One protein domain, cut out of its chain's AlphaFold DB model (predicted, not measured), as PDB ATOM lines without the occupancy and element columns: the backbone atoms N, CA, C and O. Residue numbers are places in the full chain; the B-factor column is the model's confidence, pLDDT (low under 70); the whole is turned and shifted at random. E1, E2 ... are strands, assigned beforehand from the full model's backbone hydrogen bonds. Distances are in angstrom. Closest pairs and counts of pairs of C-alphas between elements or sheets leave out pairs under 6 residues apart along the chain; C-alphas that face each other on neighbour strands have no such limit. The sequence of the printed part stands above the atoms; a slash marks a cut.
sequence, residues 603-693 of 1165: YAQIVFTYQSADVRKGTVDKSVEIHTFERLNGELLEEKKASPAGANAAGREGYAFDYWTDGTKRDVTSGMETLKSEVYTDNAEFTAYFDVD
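What this domain is: This is residues 603 to 693 of the 1165 residues of an uncharacterized protein of Subdoligranulum sp. AM23-21AC (UniProt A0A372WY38). With little regular structure, this is a rod: strands E3, E1, E6 and E5 make one curled sheet along its length, and the small sheet E2 and E4 packs on E5 and E6. The printed part has 91 residues, with 35 in six strands, E1 to E6 along the chain, all strand; the larger sheet is mixed. It is only just loose, close to compact, with radius of gyration of the C-alphas 15.1 A and spans 55 by 19 by 16 A.

Where its parts are: Find C-alpha 605 at (7.358, 15.758, -19.758); E1 runs from there to 612, 23.9 A. Next come E2, residues 618 to 620, E3, 624 to 628, E4, 649 to 651, and E5, 655 to 661, 18.0 A. E6, 684 to 692, 27.3 A, ends at (-18.585, -8.135, -33.510).

How they stand to each other: Beside E1 find E6, parallel at 12 degrees, N 686 and O 609 2.8 A apart, and E3, antiparallel, N 608 and O 625 2.8 A. E5 and E6 are a hairpin, N 689 and O 659 2.8 A. E2 and E4 are antiparallel, N 619 and O 650 2.8 A.

The domain as a whole: The farthest C-alphas, Asn 633 and Asp 693, are 55.2 A apart. The printed part has no cut; links E3 to E4 and E5 to E6 are long. No printed residue is under 70 in pLDDT.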
ATOM      1  N   TYR A 603      12.737  15.195 -17.933       82.38
ATOM      2  CA  TYR A 603      12.206  15.322 -16.577       82.38
ATOM      3  C   TYR A 603      10.949  16.210 -16.513       82.38
ATOM      4  O   TYR A 603      10.119  16.014 -15.620       82.38
ATOM      5  N   ALA A 604      10.780  17.116 -17.480       85.06
ATOM      6  CA  ALA A 604       9.676  18.060 -17.615       85.06
ATOM      7  C   ALA A 604       8.519  17.583 -18.526       85.06
ATOM      8  O   ALA A 604       7.674  18.409 -18.864       85.06
ATOM      9  N   GLN A 605       8.436  16.294 -18.900       88.19
ATOM     10  CA  GLN A 605       7.358  15.758 -19.758       88.19
ATOM     11  C   GLN A 605       6.592  14.554 -19.164       88.19
ATOM     12  O   GLN A 605       7.200  13.683 -18.547       88.19
ATOM     13  N   ILE A 606       5.274  14.448 -19.390       89.62
ATOM     14  CA  ILE A 606       4.500  13.183 -19.332       89.62
ATOM     15  C   ILE A 606       3.985  12.865 -20.741       89.62
ATOM     16  O   ILE A 606       3.432  13.746 -21.400       89.62
ATOM     17  N   VAL A 607       4.085  11.602 -21.163       88.62
ATOM     18  CA  VAL A 607       3.564  11.108 -22.448       88.62
ATOM     19  C   VAL A 607       2.422  10.107 -22.234       88.62
ATOM     20  O   VAL A 607       2.583   9.085 -21.565       88.62
ATOM     21  N   PHE A 608       1.276  10.362 -22.861       92.81
ATOM     22  CA  PHE A 608       0.166   9.414 -22.981       92.81
ATOM     23  C   PHE A 608       0.102   8.844 -24.399       92.81
ATOM     24  O   PHE A 608       0.221   9.581 -25.381       92.81
ATOM     25  N   THR A 609      -0.116   7.536 -24.521       91.88
ATOM     26  CA  THR A 609      -0.252   6.840 -25.808       91.88
ATOM     27  C   THR A 609      -1.613   6.162 -25.929       91.88
ATOM     28  O   THR A 609      -2.190   5.699 -24.948       91.88
ATOM     29  N   TYR A 610      -2.148   6.110 -27.148       93.94
ATOM     30  CA  TYR A 610      -3.486   5.601 -27.446       93.94
ATOM     31  C   TYR A 610      -3.425   4.660 -28.660       93.94
ATOM     32  O   TYR A 610      -2.872   5.019 -29.702       93.94
ATOM     33  N   GLN A 611      -3.995   3.457 -28.559       94.19
ATOM     34  CA  GLN A 611      -3.944   2.456 -29.633       94.19
ATOM     35  C   GLN A 611      -5.208   1.592 -29.743       94.19
ATOM     36  O   GLN A 611      -5.987   1.460 -28.804       94.19
ATOM     37  N   SER A 612      -5.387   0.954 -30.902       94.69
ATOM     38  CA  SER A 612      -6.408  -0.075 -31.136       94.69
ATOM     39  C   SER A 612      -5.796  -1.470 -30.974       94.69
ATOM     40  O   SER A 612      -4.797  -1.777 -31.628       94.69
ATOM     41  N   ALA A 613      -6.416  -2.327 -30.156       93.38
ATOM     42  CA  ALA A 613      -5.987  -3.712 -29.927       93.38
ATOM     43  C   ALA A 613      -5.988  -4.564 -31.211       93.38
ATOM     44  O   ALA A 613      -5.219  -5.517 -31.335       93.38
ATOM     45  N   ASP A 614      -6.843  -4.216 -32.178       91.69
ATOM     46  CA  ASP A 614      -6.785  -4.738 -33.539       91.69
ATOM     47  C   ASP A 614      -7.233  -3.661 -34.534       91.69
ATOM     48  O   ASP A 614      -8.426  -3.420 -34.742       91.69
ATOM     49  N   VAL A 615      -6.257  -3.052 -35.214       90.50
ATOM     50  CA  VAL A 615      -6.464  -2.009 -36.235       90.50
ATOM     51  C   VAL A 615      -7.356  -2.435 -37.413       90.50
ATOM     52  O   VAL A 615      -7.741  -1.586 -38.222       90.50
ATOM     53  N   ARG A 616      -7.686  -3.733 -37.533       90.94
ATOM     54  CA  ARG A 616      -8.624  -4.303 -38.517       90.94
ATOM     55  C   ARG A 616     -10.073  -4.346 -38.025       90.94
ATOM     56  O   ARG A 616     -10.956  -4.436 -38.869       90.94
ATOM     57  N   LYS A 617     -10.309  -4.277 -36.709       91.62
ATOM     58  CA  LYS A 617     -11.644  -4.167 -36.098       91.62
ATOM     59  C   LYS A 617     -12.053  -2.719 -35.826       91.62
ATOM     60  O   LYS A 617     -13.224  -2.392 -35.941       91.62
ATOM     61  N   GLY A 618     -11.104  -1.849 -35.481       91.88
ATOM     62  CA  GLY A 618     -11.406  -0.466 -35.111       91.88
ATOM     63  C   GLY A 618     -10.192   0.455 -35.117       91.88
ATOM     64  O   GLY A 618      -9.046   0.011 -35.255       91.88
ATOM     65  N   THR A 619     -10.449   1.750 -34.992       92.06
ATOM     66  CA  THR A 619      -9.470   2.845 -35.052       92.06
ATOM     67  C   THR A 619      -9.626   3.795 -33.873       92.06
ATOM     68  O   THR A 619     -10.705   3.894 -33.294       92.06
ATOM     69  N   VAL A 620      -8.552   4.512 -33.552       92.75
ATOM     70  CA  VAL A 620      -8.511   5.582 -32.547       92.75
ATOM     71  C   VAL A 620      -8.134   6.893 -33.243       92.75
ATOM     72  O   VAL A 620      -7.356   6.864 -34.200       92.75
ATOM     73  N   ASP A 621      -8.726   8.018 -32.838       90.44
ATOM     74  CA  ASP A 621      -8.551   9.321 -33.508       90.44
ATOM     75  C   ASP A 621      -7.245  10.048 -33.131       90.44
ATOM     76  O   ASP A 621      -6.664  10.765 -33.949       90.44
ATOM     77  N   LYS A 622      -6.763   9.809 -31.912       86.44
ATOM     78  CA  LYS A 622      -5.499  10.270 -31.338       86.44
ATOM     79  C   LYS A 622      -4.591   9.066 -31.064       86.44
ATOM     80  O   LYS A 622      -5.082   7.965 -30.827       86.44
ATOM     81  N   SER A 623      -3.272   9.270 -31.095       84.81
ATOM     82  CA  SER A 623      -2.269   8.216 -30.851       84.81
ATOM     83  C   SER A 623      -1.214   8.562 -29.795       84.81
ATOM     84  O   SER A 623      -0.740   7.665 -29.103       84.81
ATOM     85  N   VAL A 624      -0.854   9.841 -29.649       88.94
ATOM     86  CA  VAL A 624       0.097  10.351 -28.647       88.94
ATOM     87  C   VAL A 624      -0.392  11.709 -28.141       88.94
ATOM     88  O   VAL A 624      -1.025  12.461 -28.884       88.94
ATOM     89  N   GLU A 625      -0.096  12.017 -26.884       88.19
ATOM     90  CA  GLU A 625      -0.354  13.293 -26.220       88.19
ATOM     91  C   GLU A 625       0.767  13.566 -25.212       88.19
ATOM     92  O   GLU A 625       1.190  12.653 -24.508       88.19
ATOM     93  N   ILE A 626       1.263  14.802 -25.162       86.81
ATOM     94  CA  ILE A 626       2.412  15.194 -24.339       86.81
ATOM     95  C   ILE A 626       1.996  16.367 -23.449       86.81
ATOM     96  O   ILE A 626       1.392  17.324 -23.931       86.81
ATOM     97  N   HIS A 627       2.322  16.283 -22.160       86.88
ATOM     98  CA  HIS A 627       2.148  17.348 -21.175       86.88
ATOM     99  C   HIS A 627       3.518  17.829 -20.685       86.88
ATOM    100  O   HIS A 627       4.283  17.046 -20.122       86.88
ATOM    101  N   THR A 628       3.808  19.115 -20.889       85.62
ATOM    102  CA  THR A 628       5.082  19.769 -20.553       85.62
ATOM    103  C   THR A 628       4.928  20.688 -19.339       85.62
ATOM    104  O   THR A 628       3.982  21.474 -19.302       85.62
ATOM    105  N   PHE A 629       5.868  20.643 -18.397       85.50
ATOM    106  CA  PHE A 629       5.827  21.402 -17.137       85.50
ATOM    107  C   PHE A 629       6.819  22.582 -17.142       85.50
ATOM    108  O   PHE A 629       7.923  22.467 -17.683       85.50
ATOM    109  N   GLU A 630       6.458  23.718 -16.533       82.62
ATOM    110  CA  GLU A 630       7.346  24.893 -16.506       82.62
ATOM    111  C   GLU A 630       8.591  24.677 -15.624       82.62
ATOM    112  O   GLU A 630       8.534  24.078 -14.543       82.62
ATOM    113  N   ARG A 631       9.738  25.210 -16.076       83.75
ATOM    114  CA  ARG A 631      11.044  25.098 -15.406       83.75
ATOM    115  C   ARG A 631      11.739  26.450 -15.250       83.75
ATOM    116  O   ARG A 631      11.656  27.301 -16.132       83.75
ATOM    117  N   LEU A 632      12.498  26.612 -14.168       78.12
ATOM    118  CA  LEU A 632      13.392  27.752 -13.945       78.12
ATOM    119  C   LEU A 632      14.728  27.254 -13.377       78.12
ATOM    120  O   LEU A 632      14.751  26.577 -12.354       78.12
ATOM    121  N   ASN A 633      15.844  27.601 -14.028       78.25
ATOM    122  CA  ASN A 633      17.213  27.246 -13.605       78.25
ATOM    123  C   ASN A 633      17.420  25.740 -13.302       78.25
ATOM    124  O   ASN A 633      18.080  25.378 -12.325       78.25
ATOM    125  N   GLY A 634      16.837  24.856 -14.119       72.44
ATOM    126  CA  GLY A 634      16.975  23.405 -13.965       72.44
ATOM    127  C   GLY A 634      16.153  22.772 -12.833       72.44
ATOM    128  O   GLY A 634      16.492  21.670 -12.390       72.44
ATOM    129  N   GLU A 635      15.103  23.434 -12.340       78.06
ATOM    130  CA  GLU A 635      14.099  22.871 -11.419       78.06
ATOM    131  C   GLU A 635      12.673  23.134 -11.942       78.06
ATOM    132  O   GLU A 635      12.439  24.130 -12.632       78.06
ATOM    133  N   LEU A 636      11.731  22.223 -11.664       83.81
ATOM    134  CA  LEU A 636      10.316  22.375 -12.037       83.81
ATOM    135  C   LEU A 636       9.606  23.346 -11.087       83.81
ATOM    136  O   LEU A 636       9.861  23.332  -9.883       83.81
ATOM    137  N   LEU A 637       8.683  24.146 -11.621       82.75
ATOM    138  CA  LEU A 637       7.873  25.081 -10.832       82.75
ATOM    139  C   LEU A 637       6.662  24.415 -10.152       82.75
ATOM    140  O   LEU A 637       6.082  24.990  -9.230       82.75
ATOM    141  N   GLU A 638       6.293  23.206 -10.578       79.69
ATOM    142  CA  GLU A 638       5.106  22.478 -10.122       79.69
ATOM    143  C   GLU A 638       5.334  20.956 -10.029       79.69
ATOM    144  O   GLU A 638       6.378  20.423 -10.411       79.69
ATOM    145  N   GLU A 639       4.360  20.238  -9.465       80.81
ATOM    146  CA  GLU A 639       4.438  18.795  -9.227       80.81
ATOM    147  C   GLU A 639       3.899  18.011 -10.438       80.81
ATOM    148  O   GLU A 639       2.728  18.139 -10.786       80.81
ATOM    149  N   LYS A 640       4.751  17.176 -11.051       87.12
ATOM    150  CA  LYS A 640       4.502  16.412 -12.290       87.12
ATOM    151  C   LYS A 640       3.239  15.531 -12.215       87.12
ATOM    152  O   LYS A 640       3.294  14.388 -11.762       87.12
ATOM    153  N   LYS A 641       2.098  16.081 -12.646       88.88
ATOM    154  CA  LYS A 641       0.759  15.464 -12.641       88.88
ATOM    155  C   LYS A 641      -0.032  15.929 -13.861       88.88
ATOM    156  O   LYS A 641      -0.170  17.129 -14.071       88.88
ATOM    157  N   ALA A 642      -0.593  14.995 -14.624       89.56
ATOM    158  CA  ALA A 642      -1.456  15.295 -15.767       89.56
ATOM    159  C   ALA A 642      -2.665  14.350 -15.825       89.56
ATOM    160  O   ALA A 642      -2.608  13.219 -15.339       89.56
ATOM    161  N   SER A 643      -3.743  14.807 -16.460       91.00
ATOM    162  CA  SER A 643      -4.880  13.973 -16.864       91.00
ATOM    163  C   SER A 643      -4.922  13.899 -18.390       91.00
ATOM    164  O   SER A 643      -4.634  14.910 -19.033       91.00
ATOM    165  N   PRO A 644      -5.270  12.752 -18.996       92.06
ATOM    166  CA  PRO A 644      -5.397  12.661 -20.442       92.06
ATOM    167  C   PRO A 644      -6.555  13.539 -20.919       92.06
ATOM    168  O   PRO A 644      -7.608  13.564 -20.291       92.06
ATOM    169  N   ALA A 645      -6.434  14.181 -22.077       88.12
ATOM    170  CA  ALA A 645      -7.575  14.813 -22.741       88.12
ATOM    171  C   ALA A 645      -8.533  13.779 -23.381       88.12
ATOM    172  O   ALA A 645      -9.615  14.140 -23.849       88.12
ATOM    173  N   GLY A 646      -8.147  12.496 -23.403       88.00
ATOM    174  CA  GLY A 646      -8.925  11.376 -23.938       88.00
ATOM    175  C   GLY A 646      -8.807  11.214 -25.456       88.00
ATOM    176  O   GLY A 646      -8.313  12.096 -26.162       88.00
ATOM    177  N   ALA A 647      -9.266  10.075 -25.965       92.31
ATOM    178  CA  ALA A 647      -9.314   9.750 -27.389       92.31
ATOM    179  C   ALA A 647     -10.644   9.062 -27.719       92.31
ATOM    180  O   ALA A 647     -11.222   8.388 -26.866       92.31
ATOM    181  N   ASN A 648     -11.116   9.210 -28.956       91.81
ATOM    182  CA  ASN A 648     -12.310   8.535 -29.449       91.81
ATOM    183  C   ASN A 648     -11.928   7.255 -30.197       91.81
ATOM    184  O   ASN A 648     -11.133   7.274 -31.141       91.81
ATOM    185  N   ALA A 649     -12.536   6.141 -29.798       92.69
ATOM    186  CA  ALA A 649     -12.459   4.867 -30.496       92.69
ATOM    187  C   ALA A 649     -13.702   4.644 -31.369       92.69
ATOM    188  O   ALA A 649     -14.831   4.813 -30.912       92.69
ATOM    189  N   ALA A 650     -13.494   4.222 -32.618       89.38
ATOM    190  CA  ALA A 650     -14.553   3.934 -33.581       89.38
ATOM    191  C   ALA A 650     -14.347   2.560 -34.231       89.38
ATOM    192  O   ALA A 650     -13.231   2.210 -34.631       89.38
ATOM    193  N   GLY A 651     -15.423   1.781 -34.327       90.38
ATOM    194  CA  GLY A 651     -15.430   0.495 -35.014       90.38
ATOM    195  C   GLY A 651     -15.258   0.626 -36.532       90.38
ATOM    196  O   GLY A 651     -15.396   1.703 -37.114       90.38
ATOM    197  N   ARG A 652     -14.930  -0.488 -37.183       90.62
ATOM    198  CA  ARG A 652     -15.020  -0.665 -38.639       90.62
ATOM    199  C   ARG A 652     -16.231  -1.536 -38.961       90.62
ATOM    200  O   ARG A 652     -16.718  -2.249 -38.100       90.62
ATOM    201  N   GLU A 653     -16.661  -1.520 -40.219       87.38
ATOM    202  CA  GLU A 653     -17.737  -2.362 -40.767       87.38
ATOM    203  C   GLU A 653     -17.742  -3.798 -40.188       87.38
ATOM    204  O   GLU A 653     -16.765  -4.538 -40.336       87.38
ATOM    205  N   GLY A 654     -18.834  -4.165 -39.500       88.12
ATOM    206  CA  GLY A 654     -19.005  -5.447 -38.797       88.12
ATOM    207  C   GLY A 654     -18.481  -5.507 -37.351       88.12
ATOM    208  O   GLY A 654     -18.445  -6.595 -36.769       88.12
ATOM    209  N   TYR A 655     -18.032  -4.384 -36.777       92.81
ATOM    210  CA  TYR A 655     -17.510  -4.298 -35.411       92.81
ATOM    211  C   TYR A 655     -17.904  -2.997 -34.702       92.81
ATOM    212  O   TYR A 655     -17.724  -1.906 -35.240       92.81
ATOM    213  N   ALA A 656     -18.295  -3.116 -33.436       92.62
ATOM    214  CA  ALA A 656     -18.514  -2.005 -32.519       92.62
ATOM    215  C   ALA A 656     -17.334  -1.824 -31.549       92.62
ATOM    216  O   ALA A 656     -16.492  -2.711 -31.364       92.62
ATOM    217  N   PHE A 657     -17.272  -0.657 -30.907       94.06
ATOM    218  CA  PHE A 657     -16.377  -0.413 -29.776       94.06
ATOM    219  C   PHE A 657     -16.887  -1.134 -28.517       94.06
ATOM    220  O   PHE A 657     -18.088  -1.197 -28.278       94.06
ATOM    221  N   ASP A 658     -15.965  -1.675 -27.718       91.50
ATOM    222  CA  ASP A 658     -16.262  -2.486 -26.530       91.50
ATOM    223  C   ASP A 658     -15.772  -1.799 -25.238       91.50
ATOM    224  O   ASP A 658     -16.559  -1.535 -24.330       91.50
ATOM    225  N   TYR A 659     -14.474  -1.477 -25.142       91.94
ATOM    226  CA  TYR A 659     -13.910  -0.711 -24.018       91.94
ATOM    227  C   TYR A 659     -12.489  -0.199 -24.284       91.94
ATOM    228  O   TYR A 659     -11.724  -0.802 -25.034       91.94
ATOM    229  N   TRP A 660     -12.098   0.860 -23.578       94.44
ATOM    230  CA  TRP A 660     -10.710   1.265 -23.357       94.44
ATOM    231  C   TRP A 660     -10.157   0.666 -22.058       94.44
ATOM    232  O   TRP A 660     -10.899   0.421 -21.104       94.44
ATOM    233  N   THR A 661      -8.841   0.465 -21.986       92.81
ATOM    234  CA  THR A 661      -8.137   0.103 -20.747       92.81
ATOM    235  C   THR A 661      -6.722   0.683 -20.699       92.81
ATOM    236  O   THR A 661      -6.045   0.739 -21.722       92.81
ATOM    237  N   ASP A 662      -6.287   1.076 -19.502       93.00
ATOM    238  CA  ASP A 662      -4.905   1.407 -19.099       93.00
ATOM    239  C   ASP A 662      -4.127   0.168 -18.590       93.00
ATOM    240  O   ASP A 662      -3.038   0.277 -18.030       93.00
ATOM    241  N   GLY A 663      -4.730  -1.023 -18.682       87.69
ATOM    242  CA  GLY A 663      -4.242  -2.255 -18.062       87.69
ATOM    243  C   GLY A 663      -4.697  -2.478 -16.610       87.69
ATOM    244  O   GLY A 663      -4.453  -3.563 -16.079       87.69
ATOM    245  N   THR A 664      -5.383  -1.518 -15.969       86.44
ATOM    246  CA  THR A 664      -5.864  -1.630 -14.573       86.44
ATOM    247  C   THR A 664      -7.383  -1.467 -14.426       86.44
ATOM    248  O   THR A 664      -8.010  -2.164 -13.623       86.44
ATOM    249  N   LYS A 665      -7.988  -0.595 -15.233       87.25
ATOM    250  CA  LYS A 665      -9.407  -0.221 -15.284       87.25
ATOM    251  C   LYS A 665      -9.971  -0.505 -16.682       87.25
ATOM    252  O   LYS A 665      -9.232  -0.579 -17.662       87.25
ATOM    253  N   ARG A 666     -11.294  -0.663 -16.790       89.44
ATOM    254  CA  ARG A 666     -12.026  -0.691 -18.070       89.44
ATOM    255  C   ARG A 666     -12.957   0.512 -18.140       89.44
ATOM    256  O   ARG A 666     -13.603   0.835 -17.147       89.44
ATOM    257  N   ASP A 667     -13.058   1.102 -19.319       89.12
ATOM    258  CA  ASP A 667     -13.946   2.218 -19.624       89.12
ATOM    259  C   ASP A 667     -14.761   1.884 -20.875       89.12
ATOM    260  O   ASP A 667     -14.207   1.738 -21.961       89.12
ATOM    261  N   VAL A 668     -16.072   1.712 -20.710       87.06
ATOM    262  CA  VAL A 668     -17.003   1.325 -21.788       87.06
ATOM    263  C   VAL A 668     -17.509   2.525 -22.598       87.06
ATOM    264  O   VAL A 668     -18.405   2.379 -23.422       87.06
ATOM    265  N   THR A 669     -16.948   3.720 -22.390       88.12
ATOM    266  CA  THR A 669     -17.262   4.906 -23.199       88.12
ATOM    267  C   THR A 669     -16.235   5.089 -24.315       88.12
ATOM    268  O   THR A 669     -15.028   5.033 -24.083       88.12
ATOM    269  N   SER A 670     -16.695   5.327 -25.546       87.31
ATOM    270  CA  SER A 670     -15.811   5.453 -26.717       87.31
ATOM    271  C   SER A 670     -14.849   6.642 -26.628       87.31
ATOM    272  O   SER A 670     -13.755   6.551 -27.181       87.31
ATOM    273  N   GLY A 671     -15.228   7.705 -25.906       89.94
ATOM    274  CA  GLY A 671     -14.447   8.925 -25.652       89.94
ATOM    275  C   GLY A 671     -13.686   8.970 -24.314       89.94
ATOM    276  O   GLY A 671     -13.325  10.062 -23.866       89.94
ATOM    277  N   MET A 672     -13.465   7.820 -23.660       91.50
ATOM    278  CA  MET A 672     -12.670   7.671 -22.424       91.50
ATOM    279  C   MET A 672     -13.136   8.510 -21.213       91.50
ATOM    280  O   MET A 672     -12.306   9.024 -20.465       91.50
ATOM    281  N   GLU A 673     -14.443   8.677 -21.000       89.44
ATOM    282  CA  GLU A 673     -15.006   9.512 -19.922       89.44
ATOM    283  C   GLU A 673     -14.503   9.146 -18.515       89.44
ATOM    284  O   GLU A 673     -14.337  10.025 -17.670       89.44
ATOM    285  N   THR A 674     -14.220   7.867 -18.262       86.56
ATOM    286  CA  THR A 674     -13.660   7.405 -16.987       86.56
ATOM    287  C   THR A 674     -12.152   7.646 -16.955       86.56
ATOM    288  O   THR A 674     -11.655   8.331 -16.062       86.56
ATOM    289  N   LEU A 675     -11.410   7.121 -17.936       90.75
ATOM    290  CA  LEU A 675      -9.938   7.115 -17.923       90.75
ATOM    291  C   LEU A 675      -9.310   8.508 -18.076       90.75
ATOM    292  O   LEU A 675      -8.218   8.732 -17.553       90.75
ATOM    293  N   LYS A 676      -9.999   9.446 -18.739       91.88
ATOM    294  CA  LYS A 676      -9.554  10.841 -18.898       91.88
ATOM    295  C   LYS A 676      -9.800  11.712 -17.656       91.88
ATOM    296  O   LYS A 676      -9.242  12.795 -17.543       91.88
ATOM    297  N   SER A 677     -10.608  11.232 -16.705       87.69
ATOM    298  CA  SER A 677     -10.843  11.898 -15.409       87.69
ATOM    299  C   SER A 677      -9.784  11.568 -14.343       87.69
ATOM    300  O   SER A 677      -9.769  12.163 -13.266       87.69
ATOM    301  N   GLU A 678      -8.898  10.614 -14.633       91.00
ATOM    302  CA  GLU A 678      -7.850  10.127 -13.734       91.00
ATOM    303  C   GLU A 678      -6.575  10.985 -13.832       91.00
ATOM    304  O   GLU A 678      -6.318  11.623 -14.854       91.00
ATOM    305  N   VAL A 679      -5.756  10.993 -12.776       90.75
ATOM    306  CA  VAL A 679      -4.493  11.754 -12.711       90.75
ATOM    307  C   VAL A 679      -3.306  10.793 -12.677       90.75
ATOM    308  O   VAL A 679      -3.261   9.892 -11.839       90.75
ATOM    309  N   TYR A 680      -2.328  11.031 -13.546       90.94
ATOM    310  CA  TYR A 680      -1.120  10.228 -13.723       90.94
ATOM    311  C   TYR A 680       0.125  11.082 -13.431       90.94
ATOM    312  O   TYR A 680       0.147  12.283 -13.704       90.94
ATOM    313  N   THR A 681       1.161  10.460 -12.865       89.38
ATOM    314  CA  THR A 681       2.477  11.070 -12.564       89.38
ATOM    315  C   THR A 681       3.570  10.671 -13.559       89.38
ATOM    316  O   THR A 681       4.640  11.276 -13.606       89.38
ATOM    317  N   ASP A 682       3.284   9.649 -14.361       88.06
ATOM    318  CA  ASP A 682       4.198   8.926 -15.237       88.06
ATOM    319  C   ASP A 682       3.461   8.592 -16.548       88.06
ATOM    320  O   ASP A 682       2.238   8.740 -16.640       88.06
ATOM    321  N   ASN A 683       4.195   8.127 -17.560       90.44
ATOM    322  CA  ASN A 683       3.631   7.796 -18.871       90.44
ATOM    323  C   ASN A 683       2.608   6.646 -18.794       90.44
ATOM    324  O   ASN A 683       2.795   5.691 -18.035       90.44
ATOM    325  N   ALA A 684       1.564   6.694 -19.628       90.44
ATOM    326  CA  ALA A 684       0.498   5.685 -19.663       90.44
ATOM    327  C   ALA A 684       0.106   5.286 -21.097       90.44
ATOM    328  O   ALA A 684       0.165   6.105 -22.014       90.44
ATOM    329  N   GLU A 685      -0.328   4.032 -21.272       93.50
ATOM    330  CA  GLU A 685      -0.791   3.466 -22.545       93.50
ATOM    331  C   GLU A 685      -2.264   3.057 -22.443       93.50
ATOM    332  O   GLU A 685      -2.641   2.263 -21.581       93.50
ATOM    333  N   PHE A 686      -3.089   3.564 -23.355       95.00
ATOM    334  CA  PHE A 686      -4.520   3.299 -23.428       95.00
ATOM    335  C   PHE A 686      -4.852   2.466 -24.667       95.00
ATOM    336  O   PHE A 686      -4.538   2.843 -25.797       95.00
ATOM    337  N   THR A 687      -5.513   1.326 -24.472       94.31
ATOM    338  CA  THR A 687      -5.831   0.375 -25.548       94.31
ATOM    339  C   THR A 687      -7.340   0.194 -25.711       94.31
ATOM    340  O   THR A 687      -8.019  -0.234 -24.778       94.31
ATOM    341  N   ALA A 688      -7.854   0.488 -26.907       95.00
ATOM    342  CA  ALA A 688      -9.245   0.292 -27.306       95.00
ATOM    343  C   ALA A 688      -9.490  -1.122 -27.855       95.00
ATOM    344  O   ALA A 688      -8.786  -1.589 -28.756       95.00
ATOM    345  N   TYR A 689     -10.528  -1.778 -27.348       93.56
ATOM    346  CA  TYR A 689     -11.026  -3.077 -27.786       93.56
ATOM    347  C   TYR A 689     -12.334  -2.930 -28.568       93.56
ATOM    348  O   TYR A 689     -13.123  -2.012 -28.346       93.56
ATOM    349  N   PHE A 690     -12.545  -3.867 -29.491       94.31
ATOM    350  CA  PHE A 690     -13.658  -3.881 -30.437       94.31
ATOM    351  C   PHE A 690     -14.180  -5.309 -30.586       94.31
ATOM    352  O   PHE A 690     -13.385  -6.259 -30.645       94.31
ATOM    353  N   ASP A 691     -15.491  -5.474 -30.709       93.62
ATOM    354  CA  ASP A 691     -16.123  -6.780 -30.901       93.62
ATOM    355  C   ASP A 691     -17.174  -6.775 -32.007       93.62
ATOM    356  O   ASP A 691     -17.436  -5.733 -32.597       93.62
ATOM    357  N   VAL A 692     -17.670  -7.958 -32.370       92.81
ATOM    358  CA  VAL A 692     -18.585  -8.135 -33.510       92.81
ATOM    359  C   VAL A 692     -19.892  -7.367 -33.293       92.81
ATOM    360  O   VAL A 692     -20.441  -7.385 -32.192       92.81
ATOM    361  N   ASP A 693     -20.360  -6.717 -34.354       92.81
ATOM    362  CA  ASP A 693     -21.630  -5.994 -34.445       92.81
ATOM    363  C   ASP A 693     -22.266  -6.341 -35.801       92.81
ATOM    364  O   ASP A 693     -21.723  -6.010 -36.863       92.81
TER     365      ASP A 693